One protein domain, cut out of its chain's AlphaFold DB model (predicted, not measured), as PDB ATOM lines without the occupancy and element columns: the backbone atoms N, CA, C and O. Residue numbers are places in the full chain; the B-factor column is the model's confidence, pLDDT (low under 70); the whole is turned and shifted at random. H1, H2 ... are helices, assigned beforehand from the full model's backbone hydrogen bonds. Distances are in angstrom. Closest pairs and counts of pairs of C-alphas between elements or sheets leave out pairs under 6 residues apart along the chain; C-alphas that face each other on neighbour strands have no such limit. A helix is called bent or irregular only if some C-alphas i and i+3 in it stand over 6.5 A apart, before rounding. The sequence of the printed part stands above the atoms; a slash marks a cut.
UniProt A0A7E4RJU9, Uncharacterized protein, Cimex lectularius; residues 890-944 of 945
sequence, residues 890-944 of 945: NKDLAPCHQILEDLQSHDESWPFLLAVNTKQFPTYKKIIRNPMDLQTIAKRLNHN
ATOM      1  N   ASN A 890     -43.323 -22.458 -30.308       54.59
ATOM      2  CA  ASN A 890     -42.206 -23.140 -29.612       54.59
ATOM      3  C   ASN A 890     -42.619 -23.661 -28.217       54.59
ATOM      4  O   ASN A 890     -41.940 -24.486 -27.610       54.59
ATOM      5  N   LYS A 891     -43.744 -23.175 -27.679       60.34
ATOM      6  CA  LYS A 891     -44.308 -23.636 -26.408       60.34
ATOM      7  C   LYS A 891     -45.242 -24.837 -26.583       60.34
ATOM      8  O   LYS A 891     -45.305 -25.675 -25.686       60.34
ATOM      9  N   ASP A 892     -45.915 -24.911 -27.726       65.25
ATOM     10  CA  ASP A 892     -46.800 -26.008 -28.120       65.25
ATOM     11  C   ASP A 892     -45.999 -27.165 -28.778       65.25
ATOM     12  O   ASP A 892     -46.407 -28.318 -28.688       65.25
ATOM     13  N   LEU A 893     -44.811 -26.881 -29.340       75.00
ATOM     14  CA  LEU A 893     -43.829 -27.848 -29.866       75.00
ATOM     15  C   LEU A 893     -42.882 -28.430 -28.802       75.00
ATOM     16  O   LEU A 893     -42.209 -29.422 -29.070       75.00
ATOM     17  N   ALA A 894     -42.834 -27.876 -27.587       76.44
ATOM     18  CA  ALA A 894     -41.972 -28.380 -26.510       76.44
ATOM     19  C   ALA A 894     -42.121 -29.898 -26.210       76.44
ATOM     20  O   ALA A 894     -41.101 -30.536 -25.948       76.44
ATOM     21  N   PRO A 895     -43.318 -30.526 -26.296       83.56
ATOM     22  CA  PRO A 895     -43.449 -31.981 -26.193       83.56
ATOM     23  C   PRO A 895     -42.739 -32.744 -27.317       83.56
ATOM     24  O   PRO A 895     -42.264 -33.847 -27.082       83.56
ATOM     25  N   CYS A 896     -42.639 -32.170 -28.520       79.81
ATOM     26  CA  CYS A 896     -41.944 -32.783 -29.652       79.81
ATOM     27  C   CYS A 896     -40.424 -32.779 -29.456       79.81
ATOM     28  O   CYS A 896     -39.773 -33.737 -29.853       79.81
ATOM     29  N   HIS A 897     -39.865 -31.746 -28.811       83.38
ATOM     30  CA  HIS A 897     -38.451 -31.744 -28.419       83.38
ATOM     31  C   HIS A 897     -38.165 -32.804 -27.347       83.38
ATOM     32  O   HIS A 897     -37.181 -33.519 -27.484       83.38
ATOM     33  N   GLN A 898     -39.039 -32.963 -26.342       86.31
ATOM     34  CA  GLN A 898     -38.867 -34.021 -25.336       86.31
ATOM     35  C   GLN A 898     -38.967 -35.414 -25.967       86.31
ATOM     36  O   GLN A 898     -38.058 -36.209 -25.814       86.31
ATOM     37  N   ILE A 899     -40.011 -35.684 -26.760       88.69
ATOM     38  CA  ILE A 899     -40.170 -36.976 -27.452       88.69
ATOM     39  C   ILE A 899     -38.975 -37.267 -28.374       88.69
ATOM     40  O   ILE A 899     -38.589 -38.418 -28.526       88.69
ATOM     41  N   LEU A 900     -38.374 -36.243 -28.984       88.06
ATOM     42  CA  LEU A 900     -37.169 -36.401 -29.795       88.06
ATOM     43  C   LEU A 900     -35.925 -36.726 -28.949       88.06
ATOM     44  O   LEU A 900     -35.134 -37.559 -29.372       88.06
ATOM     45  N   GLU A 901     -35.755 -36.100 -27.785       87.38
ATOM     46  CA  GLU A 901     -34.674 -36.389 -26.828       87.38
ATOM     47  C   GLU A 901     -34.817 -37.808 -26.243       87.38
ATOM     48  O   GLU A 901     -33.863 -38.586 -26.252       87.38
ATOM     49  N   ASP A 902     -36.038 -38.185 -25.852       87.44
ATOM     50  CA  ASP A 902     -36.404 -39.526 -25.384       87.44
ATOM     51  C   ASP A 902     -36.146 -40.590 -26.481       87.44
ATOM     52  O   ASP A 902     -35.608 -41.660 -26.208       87.44
ATOM     53  N   LEU A 903     -36.473 -40.296 -27.751       85.56
ATOM     54  CA  LEU A 903     -36.222 -41.199 -28.885       85.56
ATOM     55  C   LEU A 903     -34.751 -41.252 -29.322       85.56
ATOM     56  O   LEU A 903     -34.333 -42.274 -29.852       85.56
ATOM     57  N   GLN A 904     -33.968 -40.185 -29.141       87.19
ATOM     58  CA  GLN A 904     -32.532 -40.160 -29.468       87.19
ATOM     59  C   GLN A 904     -31.654 -40.796 -28.380       87.19
ATOM     60  O   GLN A 904     -30.485 -41.074 -28.639       87.19
ATOM     61  N   SER A 905     -32.201 -41.024 -27.183       82.56
ATOM     62  CA  SER A 905     -31.514 -41.669 -26.055       82.56
ATOM     63  C   SER A 905     -31.882 -43.149 -25.862       82.56
ATOM     64  O   SER A 905     -31.353 -43.790 -24.959       82.56
ATOM     65  N   HIS A 906     -32.746 -43.708 -26.717       86.94
ATOM     66  CA  HIS A 906     -33.098 -45.132 -26.721       86.94
ATOM     67  C   HIS A 906     -32.041 -45.969 -27.465       86.94
ATOM     68  O   HIS A 906     -31.633 -45.597 -28.568       86.94
ATOM     69  N   ASP A 907     -31.645 -47.124 -26.922       81.06
ATOM     70  CA  ASP A 907     -30.547 -47.946 -27.465       81.06
ATOM     71  C   ASP A 907     -30.800 -48.414 -28.914       81.06
ATOM     72  O   ASP A 907     -29.916 -48.365 -29.771       81.06
ATOM     73  N   GLU A 908     -32.044 -48.778 -29.238       84.31
ATOM     74  CA  GLU A 908     -32.445 -49.196 -30.593       84.31
ATOM     75  C   GLU A 908     -32.633 -48.035 -31.593       84.31
ATOM     76  O   GLU A 908     -32.989 -48.256 -32.750       84.31
ATOM     77  N   SER A 909     -32.418 -46.778 -31.186       88.56
ATOM     78  CA  SER A 909     -32.675 -45.607 -32.043       88.56
ATOM     79  C   SER A 909     -31.693 -45.448 -33.208       88.56
ATOM     80  O   SER A 909     -31.996 -44.744 -34.179       88.56
ATOM     81  N   TRP A 910     -30.527 -46.100 -33.137       83.69
ATOM     82  CA  TRP A 910     -29.390 -45.861 -34.029       83.69
ATOM     83  C   TRP A 910     -29.683 -45.946 -35.545       83.69
ATOM     84  O   TRP A 910     -29.132 -45.107 -36.266       83.69
ATOM     85  N   PRO A 911     -30.569 -46.826 -36.076       86.62
ATOM     86  CA  PRO A 911     -30.882 -46.862 -37.510       86.62
ATOM     87  C   PRO A 911     -31.676 -45.637 -37.985       86.62
ATOM     88  O   PRO A 911     -31.721 -45.348 -39.180       86.62
ATOM     89  N   PHE A 912     -32.321 -44.927 -37.054       91.50
ATOM     90  CA  PHE A 912     -33.247 -43.827 -37.313       91.50
ATOM     91  C   PHE A 912     -32.647 -42.452 -37.001       91.50
ATOM     92  O   PHE A 912     -33.264 -41.436 -37.319       91.50
ATOM     93  N   LEU A 913     -31.451 -42.389 -36.400       86.12
ATOM     94  CA  LEU A 913     -30.772 -41.130 -36.068       86.12
ATOM     95  C   LEU A 913     -30.443 -40.282 -37.306       86.12
ATOM     96  O   LEU A 913     -30.437 -39.055 -37.211       86.12
ATOM     97  N   LEU A 914     -30.174 -40.911 -38.455       89.06
ATOM     98  CA  LEU A 914     -29.717 -40.264 -39.689       89.06
ATOM     99  C   LEU A 914     -30.489 -40.765 -40.918       89.06
ATOM    100  O   LEU A 914     -30.979 -41.890 -40.951       89.06
ATOM    101  N   ALA A 915     -30.545 -39.943 -41.967       88.56
ATOM    102  CA  ALA A 915     -31.162 -40.317 -43.239       88.56
ATOM    103  C   ALA A 915     -30.451 -41.517 -43.902       88.56
ATOM    104  O   ALA A 915     -29.234 -41.498 -44.102       88.56
ATOM    105  N   VAL A 916     -31.229 -42.525 -44.316       86.94
ATOM    106  CA  VAL A 916     -30.727 -43.764 -44.943       86.94
ATOM    107  C   VAL A 916     -29.848 -43.474 -46.166       86.94
ATOM    108  O   VAL A 916     -30.239 -42.757 -47.092       86.94
ATOM    109  N   ASN A 917     -28.660 -44.084 -46.198       84.25
ATOM    110  CA  ASN A 917     -27.673 -43.903 -47.260       84.25
ATOM    111  C   ASN A 917     -28.143 -44.514 -48.596       84.25
ATOM    112  O   ASN A 917     -27.933 -45.694 -48.876       84.25
ATOM    113  N   THR A 918     -28.716 -43.694 -49.480       83.25
ATOM    114  CA  THR A 918     -29.250 -44.162 -50.772       83.25
ATOM    115  C   THR A 918     -28.189 -44.561 -51.804       83.25
ATOM    116  O   THR A 918     -28.561 -44.987 -52.893       83.25
ATOM    117  N   LYS A 919     -26.885 -44.430 -51.503       76.25
ATOM    118  CA  LYS A 919     -25.817 -45.066 -52.303       76.25
ATOM    119  C   LYS A 919     -25.648 -46.543 -51.936       76.25
ATOM    120  O   LYS A 919     -25.362 -47.351 -52.807       76.25
ATOM    121  N   GLN A 920     -25.840 -46.873 -50.660       71.94
ATOM    122  CA  GLN A 920     -25.761 -48.233 -50.118       71.94
ATOM    123  C   GLN A 920     -27.084 -48.994 -50.290       71.94
ATOM    124  O   GLN A 920     -27.074 -50.203 -50.480       71.94
ATOM    125  N   PHE A 921     -28.216 -48.277 -50.311       82.00
ATOM    126  CA  PHE A 921     -29.555 -48.844 -50.512       82.00
ATOM    127  C   PHE A 921     -30.299 -48.162 -51.685       82.00
ATOM    128  O   PHE A 921     -31.189 -47.334 -51.458       82.00
ATOM    129  N   PRO A 922     -29.969 -48.478 -52.958       79.38
ATOM    130  CA  PRO A 922     -30.532 -47.789 -54.131       79.38
ATOM    131  C   PRO A 922     -32.043 -47.993 -54.332       79.38
ATOM    132  O   PRO A 922     -32.711 -47.181 -54.972       79.38
ATOM    133  N   THR A 923     -32.604 -49.073 -53.785       82.88
ATOM    134  CA  THR A 923     -34.044 -49.379 -53.812       82.88
ATOM    135  C   THR A 923     -34.859 -48.525 -52.842       82.88
ATOM    136  O   THR A 923     -36.053 -48.337 -53.073       82.88
ATOM    137  N   TYR A 924     -34.243 -47.947 -51.803       87.00
ATOM    138  CA  TYR A 924     -34.947 -47.263 -50.711       87.00
ATOM    139  C   TYR A 924     -35.892 -46.159 -51.211       87.00
ATOM    140  O   TYR A 924     -37.074 -46.160 -50.877       87.00
ATOM    141  N   LYS A 925     -35.420 -45.282 -52.111       82.38
ATOM    142  CA  LYS A 925     -36.230 -44.204 -52.718       82.38
ATOM    143  C   LYS A 925     -37.232 -44.664 -53.787       82.38
ATOM    144  O   LYS A 925     -38.053 -43.855 -54.210       82.38
ATOM    145  N   LYS A 926     -37.195 -45.928 -54.229       86.00
ATOM    146  CA  LYS A 926     -38.241 -46.502 -55.101       86.00
ATOM    147  C   LYS A 926     -39.484 -46.895 -54.294       86.00
ATOM    148  O   LYS A 926     -40.593 -46.821 -54.812       86.00
ATOM    149  N   ILE A 927     -39.286 -47.292 -53.034       87.25
ATOM    150  CA  ILE A 927     -40.334 -47.779 -52.126       87.25
ATOM    151  C   ILE A 927     -40.804 -46.640 -51.204       87.25
ATOM    152  O   ILE A 927     -41.982 -46.283 -51.184       87.25
ATOM    153  N   ILE A 928     -39.873 -46.012 -50.481       86.44
ATOM    154  CA  ILE A 928     -40.148 -44.951 -49.507       86.44
ATOM    155  C   ILE A 928     -40.134 -43.589 -50.206       86.44
ATOM    156  O   ILE A 928     -39.089 -42.966 -50.397       86.44
ATOM    157  N   ARG A 929     -41.329 -43.114 -50.579       88.06
ATOM    158  CA  ARG A 929     -41.529 -41.824 -51.271       88.06
ATOM    159  C   ARG A 929     -41.184 -40.615 -50.393       88.06
ATOM    160  O   ARG A 929     -40.592 -39.657 -50.879       88.06
ATOM    161  N   ASN A 930     -41.521 -40.686 -49.102       86.31
ATOM    162  CA  ASN A 930     -41.363 -39.607 -48.122       86.31
ATOM    163  C   ASN A 930     -40.437 -40.060 -46.972       86.31
ATOM    164  O   ASN A 930     -40.941 -40.430 -45.911       86.31
ATOM    165  N   PRO A 931     -39.105 -40.089 -47.162       87.00
ATOM    166  CA  PRO A 931     -38.173 -40.534 -46.126       87.00
ATOM    167  C   PRO A 931     -38.144 -39.577 -44.925       87.00
ATOM    168  O   PRO A 931     -38.281 -38.361 -45.084       87.00
ATOM    169  N   MET A 932     -37.940 -40.139 -43.731       91.75
ATOM    170  CA  MET A 932     -37.841 -39.417 -42.461       91.75
ATOM    171  C   MET A 932     -36.787 -40.061 -41.558       91.75
ATOM    172  O   MET A 932     -36.586 -41.271 -41.613       91.75
ATOM    173  N   ASP A 933     -36.161 -39.245 -40.718       93.69
ATOM    174  CA  ASP A 933     -35.159 -39.628 -39.724       93.69
ATOM    175  C   ASP A 933     -35.179 -38.618 -38.561       93.69
ATOM    176  O   ASP A 933     -35.671 -37.492 -38.711       93.69
ATOM    177  N   LEU A 934     -34.659 -39.006 -37.395       91.06
ATOM    178  CA  LEU A 934     -34.694 -38.200 -36.174       91.06
ATOM    179  C   LEU A 934     -33.881 -36.903 -36.317       91.06
ATOM    180  O   LEU A 934     -34.295 -35.876 -35.780       91.06
ATOM    181  N   GLN A 935     -32.788 -36.878 -37.091       89.75
ATOM    182  CA  GLN A 935     -32.065 -35.635 -37.379       89.75
ATOM    183  C   GLN A 935     -32.859 -34.703 -38.317       89.75
ATOM    184  O   GLN A 935     -32.829 -33.484 -38.141       89.75
ATOM    185  N   THR A 936     -33.608 -35.227 -39.288       90.31
ATOM    186  CA  THR A 936     -34.536 -34.437 -40.114       90.31
ATOM    187  C   THR A 936     -35.707 -33.900 -39.288       90.31
ATOM    188  O   THR A 936     -36.113 -32.755 -39.496       90.31
ATOM    189  N   ILE A 937     -36.213 -34.657 -38.308       89.81
ATOM    190  CA  ILE A 937     -37.206 -34.167 -37.339       89.81
ATOM    191  C   ILE A 937     -36.600 -33.053 -36.473       89.81
ATOM    192  O   ILE A 937     -37.193 -31.979 -36.388       89.81
ATOM    193  N   ALA A 938     -35.390 -33.241 -35.933       88.00
ATOM    194  CA  ALA A 938     -34.659 -32.221 -35.172       88.00
ATOM    195  C   ALA A 938     -34.502 -30.914 -35.963       88.00
ATOM    196  O   ALA A 938     -34.864 -29.837 -35.490       88.00
ATOM    197  N   LYS A 939     -34.036 -31.014 -37.215       86.38
ATOM    198  CA  LYS A 939     -33.902 -29.871 -38.128       86.38
ATOM    199  C   LYS A 939     -35.242 -29.174 -38.353       86.38
ATOM    200  O   LYS A 939     -35.278 -27.952 -38.323       86.38
ATOM    201  N   ARG A 940     -36.339 -29.918 -38.546       86.06
ATOM    202  CA  ARG A 940     -37.686 -29.355 -38.770       86.06
ATOM    203  C   ARG A 940     -38.282 -28.689 -37.533       86.06
ATOM    204  O   ARG A 940     -38.976 -27.692 -37.697       86.06
ATOM    205  N   LEU A 941     -38.021 -29.192 -36.328       81.44
ATOM    206  CA  LEU A 941     -38.422 -28.509 -35.094       81.44
ATOM    207  C   LEU A 941     -37.645 -27.193 -34.945       81.44
ATOM    208  O   LEU A 941     -38.254 -26.132 -34.841       81.44
ATOM    209  N   ASN A 942     -36.318 -27.244 -35.087       73.38
ATOM    210  CA  ASN A 942     -35.441 -26.079 -34.940       73.38
ATOM    211  C   ASN A 942     -35.603 -25.026 -36.063       73.38
ATOM    212  O   ASN A 942     -35.168 -23.890 -35.898       73.38
ATOM    213  N   HIS A 943     -36.213 -25.366 -37.207       65.25
ATOM    214  CA  HIS A 943     -36.530 -24.409 -38.285       65.25
ATOM    215  C   HIS A 943     -37.855 -23.648 -38.082       65.25
ATOM    216  O   HIS A 943     -38.196 -22.813 -38.916       65.25
ATOM    217  N   ASN A 944     -38.610 -23.945 -37.019       51.81
ATOM    218  CA  ASN A 944     -39.879 -23.287 -36.689       51.81
ATOM    219  C   ASN A 944     -39.783 -22.334 -35.472       51.81
ATOM    220  O   ASN A 944     -40.825 -21.893 -34.985       51.81
TER     221      ASN A 944
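AT A GLANCE: This is residues 890 to 944 of the 945 residues of an uncharacterized protein of Cimex lectularius (UniProt A0A7E4RJU9). Two helices, H1 and H4, run side by side in opposite ways, and the short H2 crosses near one end of the pair, while a wide loop bearing the small helix H3 reaches far out from them. Residues 917 to 923 of this loop stick out free. The printed part has 55 residues with four named helices, in the order H1, H2, H3, H4, and no named strand; its class is all helix. The whole is loose, with a radius of gyration of the C-alphas of 13.0 A, and only just flat, with spans of 39 by 26 by 14 A.

IN THESE COORDINATES: H1, the longest helix, holds residues 894 to 904 and measures 15.4 A; its C-alpha 894 is at (-41.972, -28.380, -26.510). H4, residues 934 to 942, measures 12.2 A and ends with C-alpha 942 at (-35.441, -26.079, -34.940). H2, residues 907 to 912, measures 11.0 A and is irregular: C-alphas 908 and 911 are 7.5 A apart. H3, residues 924 to 927, measures 5.6 A and begins with C-alpha 924 at (-34.947, -47.263, -50.711).

HOW THE PARTS SIT: H1 and H4 touch at a shallow tilt of 22 degrees, opposite ways; their closest C-alphas, those of Leu 900 and Leu 934, are 7.1 A apart. H2 is close to H1 but not clearly touching, about perpendicular at 78 degrees, with the closest C-alphas, those of Leu 903 and Ser 909, 6.5 A apart. H2 is also close to H4 but not clearly touching, about perpendicular at 79 degrees; the closest C-alphas, those of Phe 912 and Leu 934, are 5.9 A apart. H3 is apart from H1, H2 and H4. In H1 and H4 every O i to N i+4 pair is within hydrogen-bond range; in H2 0 of 2 are, with 1 of 3 O i to N i+3 pairs, and H3 is too short for an O i to N i+4 pair.

THE WHOLE: The two C-alphas farthest apart, those of Lys 891 and Pro 922, are 39.3 A apart, while the first and last printed C-alphas are 7.5 A apart. The printed part has no cut. The link from H2 to H3 is long, with 11 residues. Mean pLDDT of the printed part is 82.8, with residues 890 to 892 and 943 to 944 under 70.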